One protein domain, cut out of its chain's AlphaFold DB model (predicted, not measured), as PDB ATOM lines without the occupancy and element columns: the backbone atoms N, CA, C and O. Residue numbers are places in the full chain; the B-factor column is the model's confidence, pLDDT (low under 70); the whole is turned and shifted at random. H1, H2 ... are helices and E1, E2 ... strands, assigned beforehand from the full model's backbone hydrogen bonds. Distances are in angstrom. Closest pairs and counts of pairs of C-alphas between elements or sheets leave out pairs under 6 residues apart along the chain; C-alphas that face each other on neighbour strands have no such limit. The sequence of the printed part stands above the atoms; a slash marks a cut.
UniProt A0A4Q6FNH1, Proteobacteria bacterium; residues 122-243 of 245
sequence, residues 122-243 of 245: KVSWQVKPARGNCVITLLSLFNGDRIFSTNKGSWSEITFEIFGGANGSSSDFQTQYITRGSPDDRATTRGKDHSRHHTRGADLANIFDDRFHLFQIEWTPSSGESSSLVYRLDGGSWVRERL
ATOM      1  N   LYS A 122      17.209 -47.900 -19.352       91.81
ATOM      2  CA  LYS A 122      16.302 -47.060 -18.578       91.81
ATOM      3  C   LYS A 122      15.589 -47.926 -17.557       91.81
ATOM      4  O   LYS A 122      14.969 -48.919 -17.931       91.81
ATOM      5  N   VAL A 123      15.668 -47.535 -16.294       91.56
ATOM      6  CA  VAL A 123      14.964 -48.200 -15.194       91.56
ATOM      7  C   VAL A 123      14.151 -47.173 -14.446       91.56
ATOM      8  O   VAL A 123      14.506 -45.997 -14.391       91.56
ATOM      9  N   SER A 124      12.996 -47.593 -13.954       93.69
ATOM     10  CA  SER A 124      12.082 -46.719 -13.244       93.69
ATOM     11  C   SER A 124      11.473 -47.451 -12.066       93.69
ATOM     12  O   SER A 124      11.094 -48.615 -12.187       93.69
ATOM     13  N   TRP A 125      11.355 -46.742 -10.953       93.88
ATOM     14  CA  TRP A 125      10.690 -47.210  -9.751       93.88
ATOM     15  C   TRP A 125       9.652 -46.177  -9.343       93.88
ATOM     16  O   TRP A 125       9.958 -44.989  -9.250       93.88
ATOM     17  N   GLN A 126       8.429 -46.633  -9.091       94.56
ATOM     18  CA  GLN A 126       7.402 -45.806  -8.478       94.56
ATOM     19  C   GLN A 126       7.374 -46.119  -6.983       94.56
ATOM     20  O   GLN A 126       6.941 -47.198  -6.579       94.56
ATOM     21  N   VAL A 127       7.921 -45.210  -6.176       91.44
ATOM     22  CA  VAL A 127       8.269 -45.480  -4.775       91.44
ATOM     23  C   VAL A 127       7.827 -44.328  -3.895       91.44
ATOM     24  O   VAL A 127       7.982 -43.163  -4.249       91.44
ATOM     25  N   LYS A 128       7.303 -44.679  -2.722       91.06
ATOM     26  CA  LYS A 128       7.204 -43.780  -1.579       91.06
ATOM     27  C   LYS A 128       8.319 -44.142  -0.591       91.06
ATOM     28  O   LYS A 128       8.227 -45.215   0.013       91.06
ATOM     29  N   PRO A 129       9.380 -43.329  -0.460       87.38
ATOM     30  CA  PRO A 129      10.510 -43.650   0.405       87.38
ATOM     31  C   PRO A 129      10.113 -43.756   1.880       87.38
ATOM     32  O   PRO A 129       9.204 -43.071   2.354       87.38
ATOM     33  N   ALA A 130      10.804 -44.622   2.616       86.00
ATOM     34  CA  ALA A 130      10.585 -44.777   4.048       86.00
ATOM     35  C   ALA A 130      11.180 -43.591   4.826       86.00
ATOM     36  O   ALA A 130      12.309 -43.171   4.576       86.00
ATOM     37  N   ARG A 131      10.417 -43.079   5.796       82.38
ATOM     38  CA  ARG A 131      10.857 -42.051   6.751       82.38
ATOM     39  C   ARG A 131      11.460 -42.688   7.993       82.38
ATOM     40  O   ARG A 131      11.028 -43.766   8.407       82.38
ATOM     41  N   GLY A 132      12.382 -41.978   8.633       79.12
ATOM     42  CA  GLY A 132      12.906 -42.359   9.938       79.12
ATOM     43  C   GLY A 132      14.392 -42.085  10.078       79.12
ATOM     44  O   GLY A 132      15.157 -42.124   9.111       79.12
ATOM     45  N   ASN A 133      14.802 -41.829  11.320       76.88
ATOM     46  CA  ASN A 133      16.210 -41.641  11.621       76.88
ATOM     47  C   ASN A 133      16.979 -42.929  11.297       76.88
ATOM     48  O   ASN A 133      16.517 -44.023  11.624       76.88
ATOM     49  N   CYS A 134      18.134 -42.787  10.647       77.69
ATOM     50  CA  CYS A 134      18.971 -43.899  10.190       77.69
ATOM     51  C   CYS A 134      18.280 -44.881   9.217       77.69
ATOM     52  O   CYS A 134      18.730 -46.017   9.073       77.69
ATOM     53  N   VAL A 135      17.206 -44.466   8.537       83.81
ATOM     54  CA  VAL A 135      16.554 -45.258   7.481       83.81
ATOM     55  C   VAL A 135      17.122 -44.871   6.120       83.81
ATOM     56  O   VAL A 135      17.262 -43.688   5.816       83.81
ATOM     57  N   ILE A 136      17.402 -45.872   5.284       86.06
ATOM     58  CA  ILE A 136      17.796 -45.682   3.886       86.06
ATOM     59  C   ILE A 136      16.813 -46.440   3.000       86.06
ATOM     60  O   ILE A 136      16.600 -47.639   3.183       86.06
ATOM     61  N   THR A 137      16.230 -45.749   2.021       90.25
ATOM     62  CA  THR A 137      15.589 -46.402   0.872       90.25
ATOM     63  C   THR A 137      16.597 -46.436  -0.271       90.25
ATOM     64  O   THR A 137      16.972 -45.385  -0.787       90.25
ATOM     65  N   LEU A 138      17.045 -47.636  -0.648       90.19
ATOM     66  CA  LEU A 138      18.025 -47.848  -1.716       90.19
ATOM     67  C   LEU A 138      17.326 -48.303  -3.003       90.19
ATOM     68  O   LEU A 138      16.654 -49.334  -3.016       90.19
ATOM     69  N   LEU A 139      17.526 -47.564  -4.094       92.12
ATOM     70  CA  LEU A 139      17.122 -47.962  -5.445       92.12
ATOM     71  C   LEU A 139      18.388 -48.140  -6.275       92.12
ATOM     72  O   LEU A 139      19.049 -47.158  -6.599       92.12
ATOM     73  N   SER A 140      18.744 -49.386  -6.582       88.00
ATOM     74  CA  SER A 140      20.058 -49.702  -7.142       88.00
ATOM     75  C   SER A 140      19.987 -50.590  -8.385       88.00
ATOM     76  O   SER A 140      19.150 -51.492  -8.497       88.00
ATOM     77  N   LEU A 141      20.892 -50.319  -9.326       84.94
ATOM     78  CA  LEU A 141      21.285 -51.207 -10.413       84.94
ATOM     79  C   LEU A 141      22.698 -51.674 -10.132       84.94
ATOM     80  O   LEU A 141      23.623 -50.880 -10.230       84.94
ATOM     81  N   PHE A 142      22.878 -52.958  -9.857       80.25
ATOM     82  CA  PHE A 142      24.195 -53.511  -9.583       80.25
ATOM     83  C   PHE A 142      24.389 -54.845 -10.303       80.25
ATOM     84  O   PHE A 142      23.430 -55.578 -10.564       80.25
ATOM     85  N   ASN A 143      25.636 -55.189 -10.624       72.50
ATOM     86  CA  ASN A 143      25.968 -56.550 -11.031       72.50
ATOM     87  C   ASN A 143      26.201 -57.405  -9.770       72.50
ATOM     88  O   ASN A 143      27.167 -57.249  -9.028       72.50
ATOM     89  N   GLY A 144      25.260 -58.309  -9.497       61.56
ATOM     90  CA  GLY A 144      25.202 -59.076  -8.248       61.56
ATOM     91  C   GLY A 144      26.290 -60.130  -8.054       61.56
ATOM     92  O   GLY A 144      26.306 -60.766  -6.999       61.56
ATOM     93  N   ASP A 145      27.186 -60.309  -9.028       60.47
ATOM     94  CA  ASP A 145      28.192 -61.375  -9.035       60.47
ATOM     95  C   ASP A 145      29.006 -61.384  -7.740       60.47
ATOM     96  O   ASP A 145      29.263 -62.443  -7.184       60.47
ATOM     97  N   ARG A 146      29.336 -60.220  -7.177       56.88
ATOM     98  CA  ARG A 146      30.166 -60.153  -5.975       56.88
ATOM     99  C   ARG A 146      29.414 -60.318  -4.652       56.88
ATOM    100  O   ARG A 146      29.862 -61.073  -3.791       56.88
ATOM    101  N   ILE A 147      28.313 -59.589  -4.450       57.59
ATOM    102  CA  ILE A 147      27.580 -59.629  -3.169       57.59
ATOM    103  C   ILE A 147      26.967 -61.014  -2.947       57.59
ATOM    104  O   ILE A 147      26.886 -61.482  -1.814       57.59
ATOM    105  N   PHE A 148      26.589 -61.694  -4.032       61.22
ATOM    106  CA  PHE A 148      25.860 -62.957  -3.959       61.22
ATOM    107  C   PHE A 148      26.660 -64.179  -4.418       61.22
ATOM    108  O   PHE A 148      26.153 -65.294  -4.308       61.22
ATOM    109  N   SER A 149      27.913 -64.022  -4.859       52.84
ATOM    110  CA  SER A 149      28.832 -65.146  -5.066       52.84
ATOM    111  C   SER A 149      30.086 -64.944  -4.225       52.84
ATOM    112  O   SER A 149      30.789 -63.973  -4.437       52.84
ATOM    113  N   THR A 150      30.344 -65.831  -3.252       55.75
ATOM    114  CA  THR A 150      31.578 -66.017  -2.432       55.75
ATOM    115  C   THR A 150      32.544 -64.822  -2.233       55.75
ATOM    116  O   THR A 150      33.745 -65.016  -2.049       55.75
ATOM    117  N   ASN A 151      32.045 -63.584  -2.258       58.00
ATOM    118  CA  ASN A 151      32.797 -62.342  -2.421       58.00
ATOM    119  C   ASN A 151      33.794 -62.307  -3.612       58.00
ATOM    120  O   ASN A 151      34.843 -61.663  -3.529       58.00
ATOM    121  N   LYS A 152      33.493 -62.999  -4.719       53.31
ATOM    122  CA  LYS A 152      34.324 -63.058  -5.938       53.31
ATOM    123  C   LYS A 152      33.591 -62.405  -7.117       53.31
ATOM    124  O   LYS A 152      32.387 -62.558  -7.245       53.31
ATOM    125  N   GLY A 153      34.319 -61.707  -7.991       56.75
ATOM    126  CA  GLY A 153      33.765 -61.085  -9.208       56.75
ATOM    127  C   GLY A 153      33.702 -59.555  -9.167       56.75
ATOM    128  O   GLY A 153      33.855 -58.943  -8.115       56.75
ATOM    129  N   SER A 154      33.534 -58.922 -10.328       62.38
ATOM    130  CA  SER A 154      33.529 -57.459 -10.470       62.38
ATOM    131  C   SER A 154      32.313 -56.815  -9.785       62.38
ATOM    132  O   SER A 154      31.247 -57.425  -9.722       62.38
ATOM    133  N   TRP A 155      32.445 -55.562  -9.332       70.06
ATOM    134  CA  TRP A 155      31.337 -54.757  -8.798       70.06
ATOM    135  C   TRP A 155      31.177 -53.460  -9.592       70.06
ATOM    136  O   TRP A 155      32.146 -52.773  -9.912       70.06
ATOM    137  N   SER A 156      29.947 -53.137  -9.940       72.75
ATOM    138  CA  SER A 156      29.514 -51.915 -10.592       72.75
ATOM    139  C   SER A 156      28.085 -51.661 -10.155       72.75
ATOM    140  O   SER A 156      27.273 -52.587 -10.102       72.75
ATOM    141  N   GLU A 157      27.795 -50.414  -9.824       79.00
ATOM    142  CA  GLU A 157      26.547 -50.049  -9.178       79.00
ATOM    143  C   GLU A 157      26.135 -48.620  -9.541       79.00
ATOM    144  O   GLU A 157      26.980 -47.736  -9.622       79.00
ATOM    145  N   ILE A 158      24.840 -48.389  -9.751       82.44
ATOM    146  CA  ILE A 158      24.227 -47.059  -9.849       82.44
ATOM    147  C   ILE A 158      23.103 -46.984  -8.827       82.44
ATOM    148  O   ILE A 158      22.209 -47.831  -8.870       82.44
ATOM    149  N   THR A 159      23.094 -45.962  -7.973       84.94
ATOM    150  CA  THR A 159      22.136 -45.863  -6.866       84.94
ATOM    151  C   THR A 159      21.422 -44.521  -6.772       84.94
ATOM    152  O   THR A 159      21.972 -43.461  -7.075       84.94
ATOM    153  N   PHE A 160      20.188 -44.589  -6.270       86.50
ATOM    154  CA  PHE A 160      19.629 -43.594  -5.365       86.50
ATOM    155  C   PHE A 160      19.695 -44.138  -3.935       86.50
ATOM    156  O   PHE A 160      19.104 -45.179  -3.639       86.50
ATOM    157  N   GLU A 161      20.355 -43.413  -3.047       85.50
ATOM    158  CA  GLU A 161      20.328 -43.603  -1.600       85.50
ATOM    159  C   GLU A 161      19.521 -42.465  -0.985       85.50
ATOM    160  O   GLU A 161      19.955 -41.317  -0.967       85.50
ATOM    161  N   ILE A 162      18.316 -42.771  -0.515       86.50
ATOM    162  CA  ILE A 162      17.405 -41.775   0.048       86.50
ATOM    163  C   ILE A 162      17.442 -41.908   1.566       86.50
ATOM    164  O   ILE A 162      17.006 -42.931   2.105       86.50
ATOM    165  N   PHE A 163      17.940 -40.882   2.255       84.56
ATOM    166  CA  PHE A 163      18.018 -40.861   3.710       84.56
ATOM    167  C   PHE A 163      16.685 -40.377   4.284       84.56
ATOM    168  O   PHE A 163      16.242 -39.258   4.030       84.56
ATOM    169  N   GLY A 164      16.040 -41.231   5.079       77.56
ATOM    170  CA  GLY A 164      14.693 -41.000   5.603       77.56
ATOM    171  C   GLY A 164      14.572 -39.806   6.552       77.56
ATOM    172  O   GLY A 164      13.456 -39.329   6.755       77.56
ATOM    173  N   GLY A 165      15.694 -39.334   7.111       72.62
ATOM    174  CA  GLY A 165      15.765 -38.213   8.051       72.62
ATOM    175  C   GLY A 165      14.986 -38.441   9.357       72.62
ATOM    176  O   GLY A 165      14.099 -39.288   9.464       72.62
ATOM    177  N   ALA A 166      15.285 -37.660  10.394       59.81
ATOM    178  CA  ALA A 166      14.349 -37.520  11.509       59.81
ATOM    179  C   ALA A 166      13.072 -36.799  11.023       59.81
ATOM    180  O   ALA A 166      13.146 -35.952  10.129       59.81
ATOM    181  N   ASN A 167      11.906 -37.093  11.609       57.22
ATOM    182  CA  ASN A 167      10.669 -36.368  11.285       57.22
ATOM    183  C   ASN A 167      10.885 -34.849  11.422       57.22
ATOM    184  O   ASN A 167      11.226 -34.377  12.503       57.22
ATOM    185  N   GLY A 168      10.684 -34.099  10.334       54.62
ATOM    186  CA  GLY A 168      10.868 -32.642  10.301       54.62
ATOM    187  C   GLY A 168      12.293 -32.158   9.994       54.62
ATOM    188  O   GLY A 168      12.509 -30.952   9.962       54.62
ATOM    189  N   SER A 169      13.251 -33.058   9.747       59.75
ATOM    190  CA  SER A 169      14.570 -32.702   9.198       59.75
ATOM    191  C   SER A 169      14.566 -32.766   7.669       59.75
ATOM    192  O   SER A 169      13.808 -33.544   7.084       59.75
ATOM    193  N   SER A 170      15.398 -31.944   7.022       57.38
ATOM    194  CA  SER A 170      15.604 -31.995   5.574       57.38
ATOM    195  C   SER A 170      16.119 -33.382   5.203       57.38
ATOM    196  O   SER A 170      17.200 -33.792   5.629       57.38
ATOM    197  N   SER A 171      15.324 -34.117   4.436       63.03
ATOM    198  CA  SER A 171      15.733 -35.405   3.912       63.03
ATOM    199  C   SER A 171      16.856 -35.222   2.905       63.03
ATOM    200  O   SER A 171      16.719 -34.475   1.932       63.03
ATOM    201  N   ASP A 172      17.944 -35.924   3.154       71.75
ATOM    202  CA  ASP A 172      19.111 -35.936   2.297       71.75
ATOM    203  C   ASP A 172      19.008 -37.099   1.315       71.75
ATOM    204  O   ASP A 172      18.308 -38.093   1.543       71.75
ATOM    205  N   PHE A 173      19.740 -37.003   0.223       76.94
ATOM    206  CA  PHE A 173      19.909 -38.118  -0.676       76.94
ATOM    207  C   PHE A 173      21.255 -38.056  -1.362       76.94
ATOM    208  O   PHE A 173      21.874 -37.006  -1.548       76.94
ATOM    209  N   GLN A 174      21.676 -39.229  -1.790       78.94
ATOM    210  CA  GLN A 174      22.900 -39.423  -2.516       78.94
ATOM    211  C   GLN A 174      22.587 -40.192  -3.792       78.94
ATOM    212  O   GLN A 174      21.917 -41.223  -3.775       78.94
ATOM    213  N   THR A 175      23.087 -39.692  -4.913       79.38
ATOM    214  CA  THR A 175      23.252 -40.508  -6.112       79.38
ATOM    215  C   THR A 175      24.702 -40.934  -6.197       79.38
ATOM    216  O   THR A 175      25.606 -40.117  -5.980       79.38
ATOM    217  N   GLN A 176      24.930 -42.201  -6.511       76.62
ATOM    218  CA  GLN A 176      26.272 -42.729  -6.687       76.62
ATOM    219  C   GLN A 176      26.338 -43.581  -7.942       76.62
ATOM    220  O   GLN A 176      25.450 -44.388  -8.215       76.62
ATOM    221  N   TYR A 177      27.447 -43.449  -8.660       74.62
ATOM    222  CA  TYR A 177      27.838 -44.394  -9.688       74.62
ATOM    223  C   TYR A 177      29.233 -44.954  -9.419       74.62
ATOM    224  O   TYR A 177      30.216 -44.231  -9.272       74.62
ATOM    225  N   ILE A 178      29.303 -46.277  -9.354       70.94
ATOM    226  CA  ILE A 178      30.504 -47.073  -9.156       70.94
ATOM    227  C   ILE A 178      30.751 -47.841 -10.451       70.94
ATOM    228  O   ILE A 178      29.998 -48.749 -10.811       70.94
ATOM    229  N   THR A 179      31.856 -47.527 -11.116       63.16
ATOM    230  CA  THR A 179      32.374 -48.302 -12.248       63.16
ATOM    231  C   THR A 179      33.586 -49.117 -11.868       63.16
ATOM    232  O   THR A 179      34.394 -48.730 -11.029       63.16
ATOM    233  N   ARG A 180      33.791 -50.230 -12.563       62.66
ATOM    234  CA  ARG A 180      35.140 -50.782 -12.695       62.66
ATOM    235  C   ARG A 180      36.053 -49.780 -13.424       62.66
ATOM    236  O   ARG A 180      35.594 -49.140 -14.370       62.66
ATOM    237  N   GLY A 181      37.328 -49.696 -13.050       51.22
ATOM    238  CA  GLY A 181      38.350 -49.073 -13.902       51.22
ATOM    239  C   GLY A 181      38.788 -50.012 -15.036       51.22
ATOM    240  O   GLY A 181      39.105 -49.559 -16.131       51.22
ATOM    241  N   SER A 182      38.734 -51.328 -14.797       53.88
ATOM    242  CA  SER A 182      39.076 -52.413 -15.727       53.88
ATOM    243  C   SER A 182      38.227 -53.676 -15.469       53.88
ATOM    244  O   SER A 182      37.845 -53.930 -14.326       53.88
ATOM    245  N   PRO A 183      37.918 -54.510 -16.487       54.09
ATOM    246  CA  PRO A 183      37.291 -55.828 -16.302       54.09
ATOM    247  C   PRO A 183      38.029 -56.754 -15.322       54.09
ATOM    248  O   PRO A 183      37.376 -57.551 -14.651       54.09
ATOM    249  N   ASP A 184      39.352 -56.606 -15.219       54.41
ATOM    250  CA  ASP A 184      40.225 -57.428 -14.370       54.41
ATOM    251  C   ASP A 184      40.454 -56.825 -12.974       54.41
ATOM    252  O   ASP A 184      41.157 -57.410 -12.141       54.41
ATOM    253  N   ASP A 185      39.874 -55.649 -12.695       52.91
ATOM    254  CA  ASP A 185      39.998 -55.025 -11.384       52.91
ATOM    255  C   ASP A 185      39.406 -55.931 -10.308       52.91
ATOM    256  O   ASP A 185      38.290 -56.457 -10.413       52.91
ATOM    257  N   ARG A 186      40.158 -56.079  -9.212       52.25
ATOM    258  CA  ARG A 186      39.653 -56.774  -8.034       52.25
ATOM    259  C   ARG A 186      38.400 -56.075  -7.542       52.25
ATOM    260  O   ARG A 186      38.358 -54.860  -7.389       52.25
ATOM    261  N   ALA A 187      37.432 -56.895  -7.172       47.81
ATOM    262  CA  ALA A 187      36.140 -56.491  -6.662       47.81
ATOM    263  C   ALA A 187      36.202 -55.353  -5.618       47.81
ATOM    264  O   ALA A 187      35.397 -54.429  -5.655       47.81
ATOM    265  N   THR A 188      37.142 -55.412  -4.660       43.81
ATOM    266  CA  THR A 188      37.322 -54.437  -3.558       43.81
ATOM    267  C   THR A 188      37.795 -53.063  -4.005       43.81
ATOM    268  O   THR A 188      37.703 -52.116  -3.227       43.81
ATOM    269  N   THR A 189      38.367 -52.959  -5.198       47.38
ATOM    270  CA  THR A 189      38.993 -51.729  -5.647       47.38
ATOM    271  C   THR A 189      37.893 -50.800  -6.125       47.38
ATOM    272  O   THR A 189      37.400 -50.918  -7.244       47.38
ATOM    273  N   ARG A 190      37.489 -49.869  -5.254       50.72
ATOM    274  CA  ARG A 190      36.808 -48.661  -5.709       50.72
ATOM    275  C   ARG A 190      37.714 -48.026  -6.773       50.72
ATOM    276  O   ARG A 190      38.887 -47.779  -6.502       50.72
ATOM    277  N   GLY A 191      37.211 -47.870  -7.995       48.66
ATOM    278  CA  GLY A 191      37.914 -47.223  -9.094       48.66
ATOM    279  C   GLY A 191      38.428 -45.848  -8.667       48.66
ATOM    280  O   GLY A 191      37.820 -45.180  -7.827       48.66
ATOM    281  N   LYS A 192      39.568 -45.440  -9.235       45.34
ATOM    282  CA  LYS A 192      40.314 -44.230  -8.840       45.34
ATOM    283  C   LYS A 192      39.483 -42.937  -8.836       45.34
ATOM    284  O   LYS A 192      39.862 -42.001  -8.141       45.34
ATOM    285  N   ASP A 193      38.353 -42.906  -9.539       53.38
ATOM    286  CA  ASP A 193      37.495 -41.728  -9.694       53.38
ATOM    287  C   ASP A 193      36.152 -41.813  -8.951       53.38
ATOM    288  O   ASP A 193      35.302 -40.946  -9.124       53.38
ATOM    289  N   HIS A 194      35.936 -42.817  -8.091       52.72
ATOM    290  CA  HIS A 194      34.627 -43.031  -7.452       52.72
ATOM    291  C   HIS A 194      34.123 -41.826  -6.671       52.72
ATOM    292  O   HIS A 194      32.953 -41.508  -6.807       52.72
ATOM    293  N   SER A 195      34.991 -41.104  -5.953       49.34
ATOM    294  CA  SER A 195      34.624 -39.900  -5.191       49.34
ATOM    295  C   SER A 195      34.103 -38.739  -6.050       49.34
ATOM    296  O   SER A 195      33.471 -37.835  -5.508       49.34
ATOM    297  N   ARG A 196      34.336 -38.754  -7.370       54.19
ATOM    298  CA  ARG A 196      33.905 -37.704  -8.312       54.19
ATOM    299  C   ARG A 196      32.475 -37.895  -8.826       54.19
ATOM    300  O   ARG A 196      31.902 -36.943  -9.341       54.19
ATOM    301  N   HIS A 197      31.905 -39.089  -8.662       58.72
ATOM    302  CA  HIS A 197      30.579 -39.477  -9.170       58.72
ATOM    303  C   HIS A 197      29.528 -39.587  -8.058       58.72
ATOM    304  O   HIS A 197      28.549 -40.329  -8.162       58.72
ATOM    305  N   HIS A 198      29.768 -38.884  -6.950       61.28
ATOM    306  CA  HIS A 198      28.808 -38.728  -5.869       61.28
ATOM    307  C   HIS A 198      28.191 -37.345  -5.965       61.28
ATOM    308  O   HIS A 198      28.899 -36.342  -5.869       61.28
ATOM    309  N   THR A 199      26.868 -37.291  -6.070       65.75
ATOM    310  CA  THR A 199      26.144 -36.047  -5.821       65.75
ATOM    311  C   THR A 199      25.309 -36.237  -4.573       65.75
ATOM    312  O   THR A 199      24.422 -37.089  -4.532       65.75
ATOM    313  N   ARG A 200      25.620 -35.452  -3.543       66.81
ATOM    314  CA  ARG A 200      24.789 -35.314  -2.350       66.81
ATOM    315  C   ARG A 200      23.936 -34.069  -2.530       66.81
ATOM    316  O   ARG A 200      24.478 -32.992  -2.775       66.81
ATOM    317  N   GLY A 201      22.624 -34.233  -2.484       62.22
ATOM    318  CA  GLY A 201      21.675 -33.141  -2.650       62.22
ATOM    319  C   GLY A 201      20.944 -32.864  -1.345       62.22
ATOM    320  O   GLY A 201      20.452 -33.787  -0.707       62.22
ATOM    321  N   ALA A 202      20.825 -31.590  -0.977       56.31
ATOM    322  CA  ALA A 202      19.873 -31.176   0.046       56.31
ATOM    323  C   ALA A 202      18.488 -30.938  -0.583       56.31
ATOM    324  O   ALA A 202      18.386 -30.577  -1.756       56.31
ATOM    325  N   ASP A 203      17.439 -31.126   0.218       57.41
ATOM    326  CA  ASP A 203      16.043 -30.787  -0.081       57.41
ATOM    327  C   ASP A 203      15.371 -31.547  -1.235       57.41
ATOM    328  O   ASP A 203      14.886 -30.977  -2.212       57.41
ATOM    329  N   LEU A 204      15.147 -32.846  -1.019       61.84
ATOM    330  CA  LEU A 204      14.011 -33.549  -1.633       61.84
ATOM    331  C   LEU A 204      12.719 -33.360  -0.829       61.84
ATOM    332  O   LEU A 204      11.901 -34.267  -0.790       61.84
ATOM    333  N   ALA A 205      12.502 -32.214  -0.175       56.12
ATOM    334  CA  ALA A 205      11.407 -32.024   0.790       56.12
ATOM    335  C   ALA A 205      10.018 -32.484   0.280       56.12
ATOM    336  O   ALA A 205       9.190 -32.934   1.069       56.12
ATOM    337  N   ASN A 206       9.800 -32.469  -1.040       69.12
ATOM    338  CA  ASN A 206       8.572 -32.951  -1.670       69.12
ATOM    339  C   ASN A 206       8.465 -34.479  -1.859       69.12
ATOM    340  O   ASN A 206       7.355 -34.947  -2.045       69.12
ATOM    341  N   ILE A 207       9.536 -35.285  -1.806       80.31
ATOM    342  CA  ILE A 207       9.424 -36.751  -2.026       80.31
ATOM    343  C   ILE A 207       8.833 -37.502  -0.834       80.31
ATOM    344  O   ILE A 207       8.520 -38.691  -0.904       80.31
ATOM    345  N   PHE A 208       8.773 -36.817   0.303       81.25
ATOM    346  CA  PHE A 208       8.209 -37.326   1.535       81.25
ATOM    347  C   PHE A 208       6.780 -36.816   1.737       81.25
ATOM    348  O   PHE A 208       6.228 -36.967   2.816       81.25
ATOM    349  N   ASP A 209       6.122 -36.258   0.723       84.25
ATOM    350  CA  ASP A 209       4.746 -35.737   0.808       84.25
ATOM    351  C   ASP A 209       3.647 -36.825   0.904       84.25
ATOM    352  O   ASP A 209       2.474 -36.590   0.615       84.25
ATOM    353  N   ASP A 210       4.037 -38.029   1.321       83.38
ATOM    354  CA  ASP A 210       3.223 -39.234   1.439       83.38
ATOM    355  C   ASP A 210       2.639 -39.779   0.120       83.38
ATOM    356  O   ASP A 210       1.845 -40.734   0.149       83.38
ATOM    357  N   ARG A 211       3.097 -39.280  -1.038       88.88
ATOM    358  CA  ARG A 211       2.765 -39.811  -2.368       88.88
ATOM    359  C   ARG A 211       3.848 -40.747  -2.909       88.88
ATOM    360  O   ARG A 211       4.915 -40.941  -2.333       88.88
ATOM    361  N   PHE A 212       3.520 -41.403  -4.019       92.56
ATOM    362  CA  PHE A 212       4.490 -42.155  -4.805       92.56
ATOM    363  C   PHE A 212       5.162 -41.229  -5.811       92.56
ATOM    364  O   PHE A 212       4.470 -40.539  -6.560       92.56
ATOM    365  N   HIS A 213       6.484 -41.314  -5.893       89.81
ATOM    366  CA  HIS A 213       7.296 -40.575  -6.850       89.81
ATOM    367  C   HIS A 213       7.931 -41.523  -7.859       89.81
ATOM    368  O   HIS A 213       8.212 -42.689  -7.559       89.81
ATOM    369  N   LEU A 214       8.148 -41.027  -9.073       92.38
ATOM    370  CA  LEU A 214       8.805 -41.764 -10.141       92.38
ATOM    371  C   LEU A 214      10.304 -41.459 -10.139       92.38
ATOM    372  O   LEU A 214      10.737 -40.429 -10.652       92.38
ATOM    373  N   PHE A 215      11.096 -42.394  -9.630       91.81
ATOM    374  CA  PHE A 215      12.554 -42.366  -9.714       91.81
ATOM    375  C   PHE A 215      12.997 -43.065 -10.993       91.81
ATOM    376  O   PHE A 215      12.506 -44.156 -11.299       91.81
ATOM    377  N   GLN A 216      13.923 -42.477 -11.750       92.62
ATOM    378  CA  GLN A 216      14.450 -43.110 -12.961       92.62
ATOM    379  C   GLN A 216      15.960 -42.949 -13.085       92.62
ATOM    380  O   GLN A 216      16.507 -41.884 -12.808       92.62
ATOM    381  N   ILE A 217      16.599 -44.004 -13.582       89.50
ATOM    382  CA  ILE A 217      17.979 -43.986 -14.065       89.50
ATOM    383  C   ILE A 217      17.946 -44.203 -15.574       89.50
ATOM    384  O   ILE A 217      17.328 -45.154 -16.058       89.50
ATOM    385  N   GLU A 218      18.627 -43.332 -16.310       90.06
ATOM    386  CA  GLU A 218      18.882 -43.466 -17.742       90.06
ATOM    387  C   GLU A 218      20.397 -43.511 -17.974       90.06
ATOM    388  O   GLU A 218      21.092 -42.512 -17.805       90.06
ATOM    389  N   TRP A 219      20.907 -44.672 -18.377       84.94
ATOM    390  CA  TRP A 219      22.282 -44.867 -18.826       84.94
ATOM    391  C   TRP A 219      22.286 -44.860 -20.357       84.94
ATOM    392  O   TRP A 219      21.673 -45.723 -20.989       84.94
ATOM    393  N   THR A 220      23.061 -43.963 -20.972       86.06
ATOM    394  CA  THR A 220      23.475 -44.084 -22.383       86.06
ATOM    395  C   THR A 220      24.987 -44.331 -22.488       86.06
ATOM    396  O   THR A 220      25.763 -43.407 -22.253       86.06
ATOM    397  N   PRO A 221      25.442 -45.564 -22.793       76.69
ATOM    398  CA  PRO A 221      26.862 -45.847 -22.934       76.69
ATOM    399  C   PRO A 221      27.368 -45.282 -24.256       76.69
ATOM    400  O   PRO A 221      26.652 -45.279 -25.257       76.69
ATOM    401  N   SER A 222      28.623 -44.857 -24.267       70.19
ATOM    402  CA  SER A 222      29.336 -44.466 -25.476       70.19
ATOM    403  C   SER A 222      30.812 -44.808 -25.322       70.19
ATOM    404  O   SER A 222      31.310 -44.874 -24.203       70.19
ATOM    405  N   SER A 223      31.500 -45.021 -26.440       62.41
ATOM    406  CA  SER A 223      32.958 -45.172 -26.491       62.41
ATOM    407  C   SER A 223      33.703 -43.828 -26.515       62.41
ATOM    408  O   SER A 223      34.906 -43.806 -26.741       62.41
ATOM    409  N   GLY A 224      32.995 -42.708 -26.342       59.66
ATOM    410  CA  GLY A 224      33.565 -41.365 -26.244       59.66
ATOM    411  C   GLY A 224      32.761 -40.479 -25.289       59.66
ATOM    412  O   GLY A 224      31.906 -40.963 -24.551       59.66
ATOM    413  N   GLU A 225      32.974 -39.164 -25.349       61.53
ATOM    414  CA  GLU A 225      32.408 -38.167 -24.412       61.53
ATOM    415  C   GLU A 225      30.868 -38.059 -24.394       61.53
ATOM    416  O   GLU A 225      30.289 -37.306 -23.612       61.53
ATOM    417  N   SER A 226      30.179 -38.792 -25.267       68.56
ATOM    418  CA  SER A 226      28.717 -38.838 -25.333       68.56
ATOM    419  C   SER A 226      28.089 -39.831 -24.356       68.56
ATOM    420  O   SER A 226      26.865 -39.996 -24.359       68.56
ATOM    421  N   SER A 227      28.892 -40.495 -23.522       77.62
ATOM    422  CA  SER A 227      28.350 -41.349 -22.476       77.62
ATOM    423  C   SER A 227      27.683 -40.487 -21.398       77.62
ATOM    424  O   SER A 227      28.171 -39.415 -21.028       77.62
ATOM    425  N   SER A 228      26.503 -40.905 -20.949       82.00
ATOM    426  CA  SER A 228      25.736 -40.129 -19.979       82.00
ATOM    427  C   SER A 228      24.962 -41.004 -19.018       82.00
ATOM    428  O   SER A 228      24.434 -42.060 -19.381       82.00
ATOM    429  N   LEU A 229      24.875 -40.501 -17.794       84.44
ATOM    430  CA  LEU A 229      24.032 -41.026 -16.742       84.44
ATOM    431  C   LEU A 229      23.102 -39.907 -16.282       84.44
ATOM    432  O   LEU A 229      23.553 -38.814 -15.937       84.44
ATOM    433  N   VAL A 230      21.796 -40.156 -16.335       87.25
ATOM    434  CA  VAL A 230      20.776 -39.186 -15.936       87.25
ATOM    435  C   VAL A 230      19.904 -39.787 -14.848       87.25
ATOM    436  O   VAL A 230      19.294 -40.841 -15.036       87.25
ATOM    437  N   TYR A 231      19.802 -39.063 -13.741       87.38
ATOM    438  CA  TYR A 231      18.871 -39.334 -12.658       87.38
ATOM    439  C   TYR A 231      17.647 -38.434 -12.821       87.38
ATOM    440  O   TYR A 231      17.774 -37.219 -13.024       87.38
ATOM    441  N   ARG A 232      16.450 -39.021 -12.752       88.75
ATOM    442  CA  ARG A 232      15.178 -38.296 -12.847       88.75
ATOM    443  C   ARG A 232      14.285 -38.557 -11.647       88.75
ATOM    444  O   ARG A 232      14.264 -39.670 -11.122       88.75
ATOM    445  N   LEU A 233      13.505 -37.541 -11.311       87.50
ATOM    446  CA  LEU A 233      12.449 -37.568 -10.309       87.50
ATOM    447  C   LEU A 233      11.208 -36.899 -10.906       87.50
ATOM    448  O   LEU A 233      11.291 -35.769 -11.387       87.50
ATOM    449  N   ASP A 234      10.082 -37.613 -10.933       89.06
ATOM    450  CA  ASP A 234       8.787 -37.129 -11.444       89.06
ATOM    451  C   ASP A 234       8.867 -36.500 -12.850       89.06
ATOM    452  O   ASP A 234       8.218 -35.508 -13.171       89.06
ATOM    453  N   GLY A 235       9.701 -37.089 -13.715       82.38
ATOM    454  CA  GLY A 235       9.926 -36.641 -15.095       82.38
ATOM    455  C   GLY A 235      10.953 -35.510 -15.244       82.38
ATOM    456  O   GLY A 235      11.560 -35.380 -16.314       82.38
ATOM    457  N   GLY A 236      11.233 -34.762 -14.174       80.81
ATOM    458  CA  GLY A 236      12.321 -33.789 -14.120       80.81
ATOM    459  C   GLY A 236      13.684 -34.480 -14.121       80.81
ATOM    460  O   GLY A 236      13.888 -35.473 -13.423       80.81
ATOM    461  N   SER A 237      14.635 -33.985 -14.917       72.50
ATOM    462  CA  SER A 237      16.037 -34.397 -14.771       72.50
ATOM    463  C   SER A 237      16.645 -33.660 -13.591       72.50
ATOM    464  O   SER A 237      16.645 -32.430 -13.592       72.50
ATOM    465  N   TRP A 238      17.173 -34.403 -12.628       70.56
ATOM    466  CA  TRP A 238      17.762 -33.815 -11.433       70.56
ATOM    467  C   TRP A 238      19.287 -33.729 -11.533       70.56
ATOM    468  O   TRP A 238      19.857 -32.664 -11.326       70.56
ATOM    469  N   VAL A 239      19.944 -34.810 -11.963       71.19
ATOM    470  CA  VAL A 239      21.392 -34.828 -12.216       71.19
ATOM    471  C   VAL A 239      21.678 -35.461 -13.567       71.19
ATOM    472  O   VAL A 239      21.062 -36.456 -13.955       71.19
ATOM    473  N   ARG A 240      22.629 -34.866 -14.288       69.69
ATOM    474  CA  ARG A 240      23.219 -35.424 -15.501       69.69
ATOM    475  C   ARG A 240      24.728 -35.434 -15.345       69.69
ATOM    476  O   ARG A 240      25.352 -34.377 -15.332       69.69
ATOM    477  N   GLU A 241      25.302 -36.623 -15.331       70.81
ATOM    478  CA  GLU A 241      26.743 -36.809 -15.400       70.81
ATOM    479  C   GLU A 241      27.144 -37.090 -16.849       70.81
ATOM    480  O   GLU A 241      26.562 -37.953 -17.518       70.81
ATOM    481  N   ARG A 242      28.134 -36.343 -17.349       65.88
ATOM    482  CA  ARG A 242      28.903 -36.753 -18.528       65.88
ATOM    483  C   ARG A 242      30.086 -37.548 -18.020       65.88
ATOM    484  O   ARG A 242      30.895 -37.013 -17.265       65.88
ATOM    485  N   LEU A 243      30.166 -38.809 -18.415       62.97
ATOM    486  CA  LEU A 243      31.286 -39.645 -18.023       62.97
ATOM    487  C   LEU A 243      32.339 -39.479 -19.125       62.97
ATOM    488  O   LEU A 243      32.086 -39.784 -20.296       62.97
TER     489      LEU A 243
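This is residues 122 to 243 of the 245 residues of a protein of Proteobacteria bacterium (UniProt A0A4Q6FNH1). Two four-stranded antiparallel sheets lie face to face as a sandwich, E1, E6, E7 and E8 in one layer and E2, E3, E4 and E5 in the other, with the strands of the one at 25 degrees to those of the other. The short helix H1 and the long loop of residues 179 to 197 lie at one end of the sandwich, and the short helix H2 lies at the opposite end. The printed part has 122 residues, with two named helices and eight named strands in the order E1 E2 H1 E3 E4 E5 H2 E6 E7 E8; the sheets run E1 - E6 - E7 - E8 and E2 - E3 - E4 - E5. The class is mostly strand, though under half of the residues are in named elements. The whole is compact, with a radius of gyration of the C-alphas of 15.5 A and spans of 45 by 35 by 23 A.

The first sheet has edge strands E1, residues 122 to 127, and E8, residues 236 to 242, with inner strands E6, residues 213 to 220, and E7, residues 228 to 233. It is twisted, with C-alphas up to 4.8 A off its best plane. E1 and E6 are antiparallel at 166 degrees, with N 125 and O 215 within hydrogen-bond range at 2.9 A. E6, E7 and E8 form a meander, each strand the antiparallel neighbour of the one before; N 218 and O 230 are 2.9 A apart, and N 231 and O 239 are 2.9 A apart. E6 and E7 are a hairpin, as are E7 and E8. The second sheet has edge strands E2, residues 136 to 142, and E5, residues 198 to 201, with inner strands E3, residues 157 to 163, and E4, residues 173 to 178. E2 and E3 are antiparallel at 173 degrees, with N 139 and O 160 at 2.9 A. E3, E4 and E5 form the other meander, and its two pairs are hairpins; N 159 and O 176 are 2.8 A apart, and N 175 and O 199 are 3.0 A apart. Between the sheets, the closest C-alphas of E1 and E2 are those of Trp 125 and Leu 139, 7.8 A apart, and those of E4 and E7 are Thr 175 and Tyr 231, 8.0 A apart. E3 and E6 are near each other, with 6 pairs of C-alphas within 10 A. H2, residues 205 to 208, only grazes the first sheet with its residues 206 to 207. H1, residues 145 to 148, is on neither sheet. Both helices are too short for an O i to N i+4 pair, and the one O i to N i+3 pair of each is not within range.

E1 begins at C-alpha 122, (16.302, -47.060, -18.578). E6, the longest strand, measures 22.7 A from first to last C-alpha, and E7 16.6 A. E8 measures 17.4 A and ends at C-alpha 242, (28.903, -36.753, -18.528). In the other sheet E2 measures 16.8 A, E3 18.0 A, E4 16.3 A and E5 9.6 A. H1 begins at C-alpha 145, (28.192, -61.375, -9.035).

The two C-alphas farthest apart are those of Gly 168 and Asp 184, 45.7 A. The printed part has no cut. The chain changes from one sheet to the other at the short link E1 to E2 and between E5 and E6. The link E4 to E5, 19 residues, is long. The mean pLDDT of the printed part is 72.3, and 52 residues are under 70, among them residues 144 to 154 and 179 to 206.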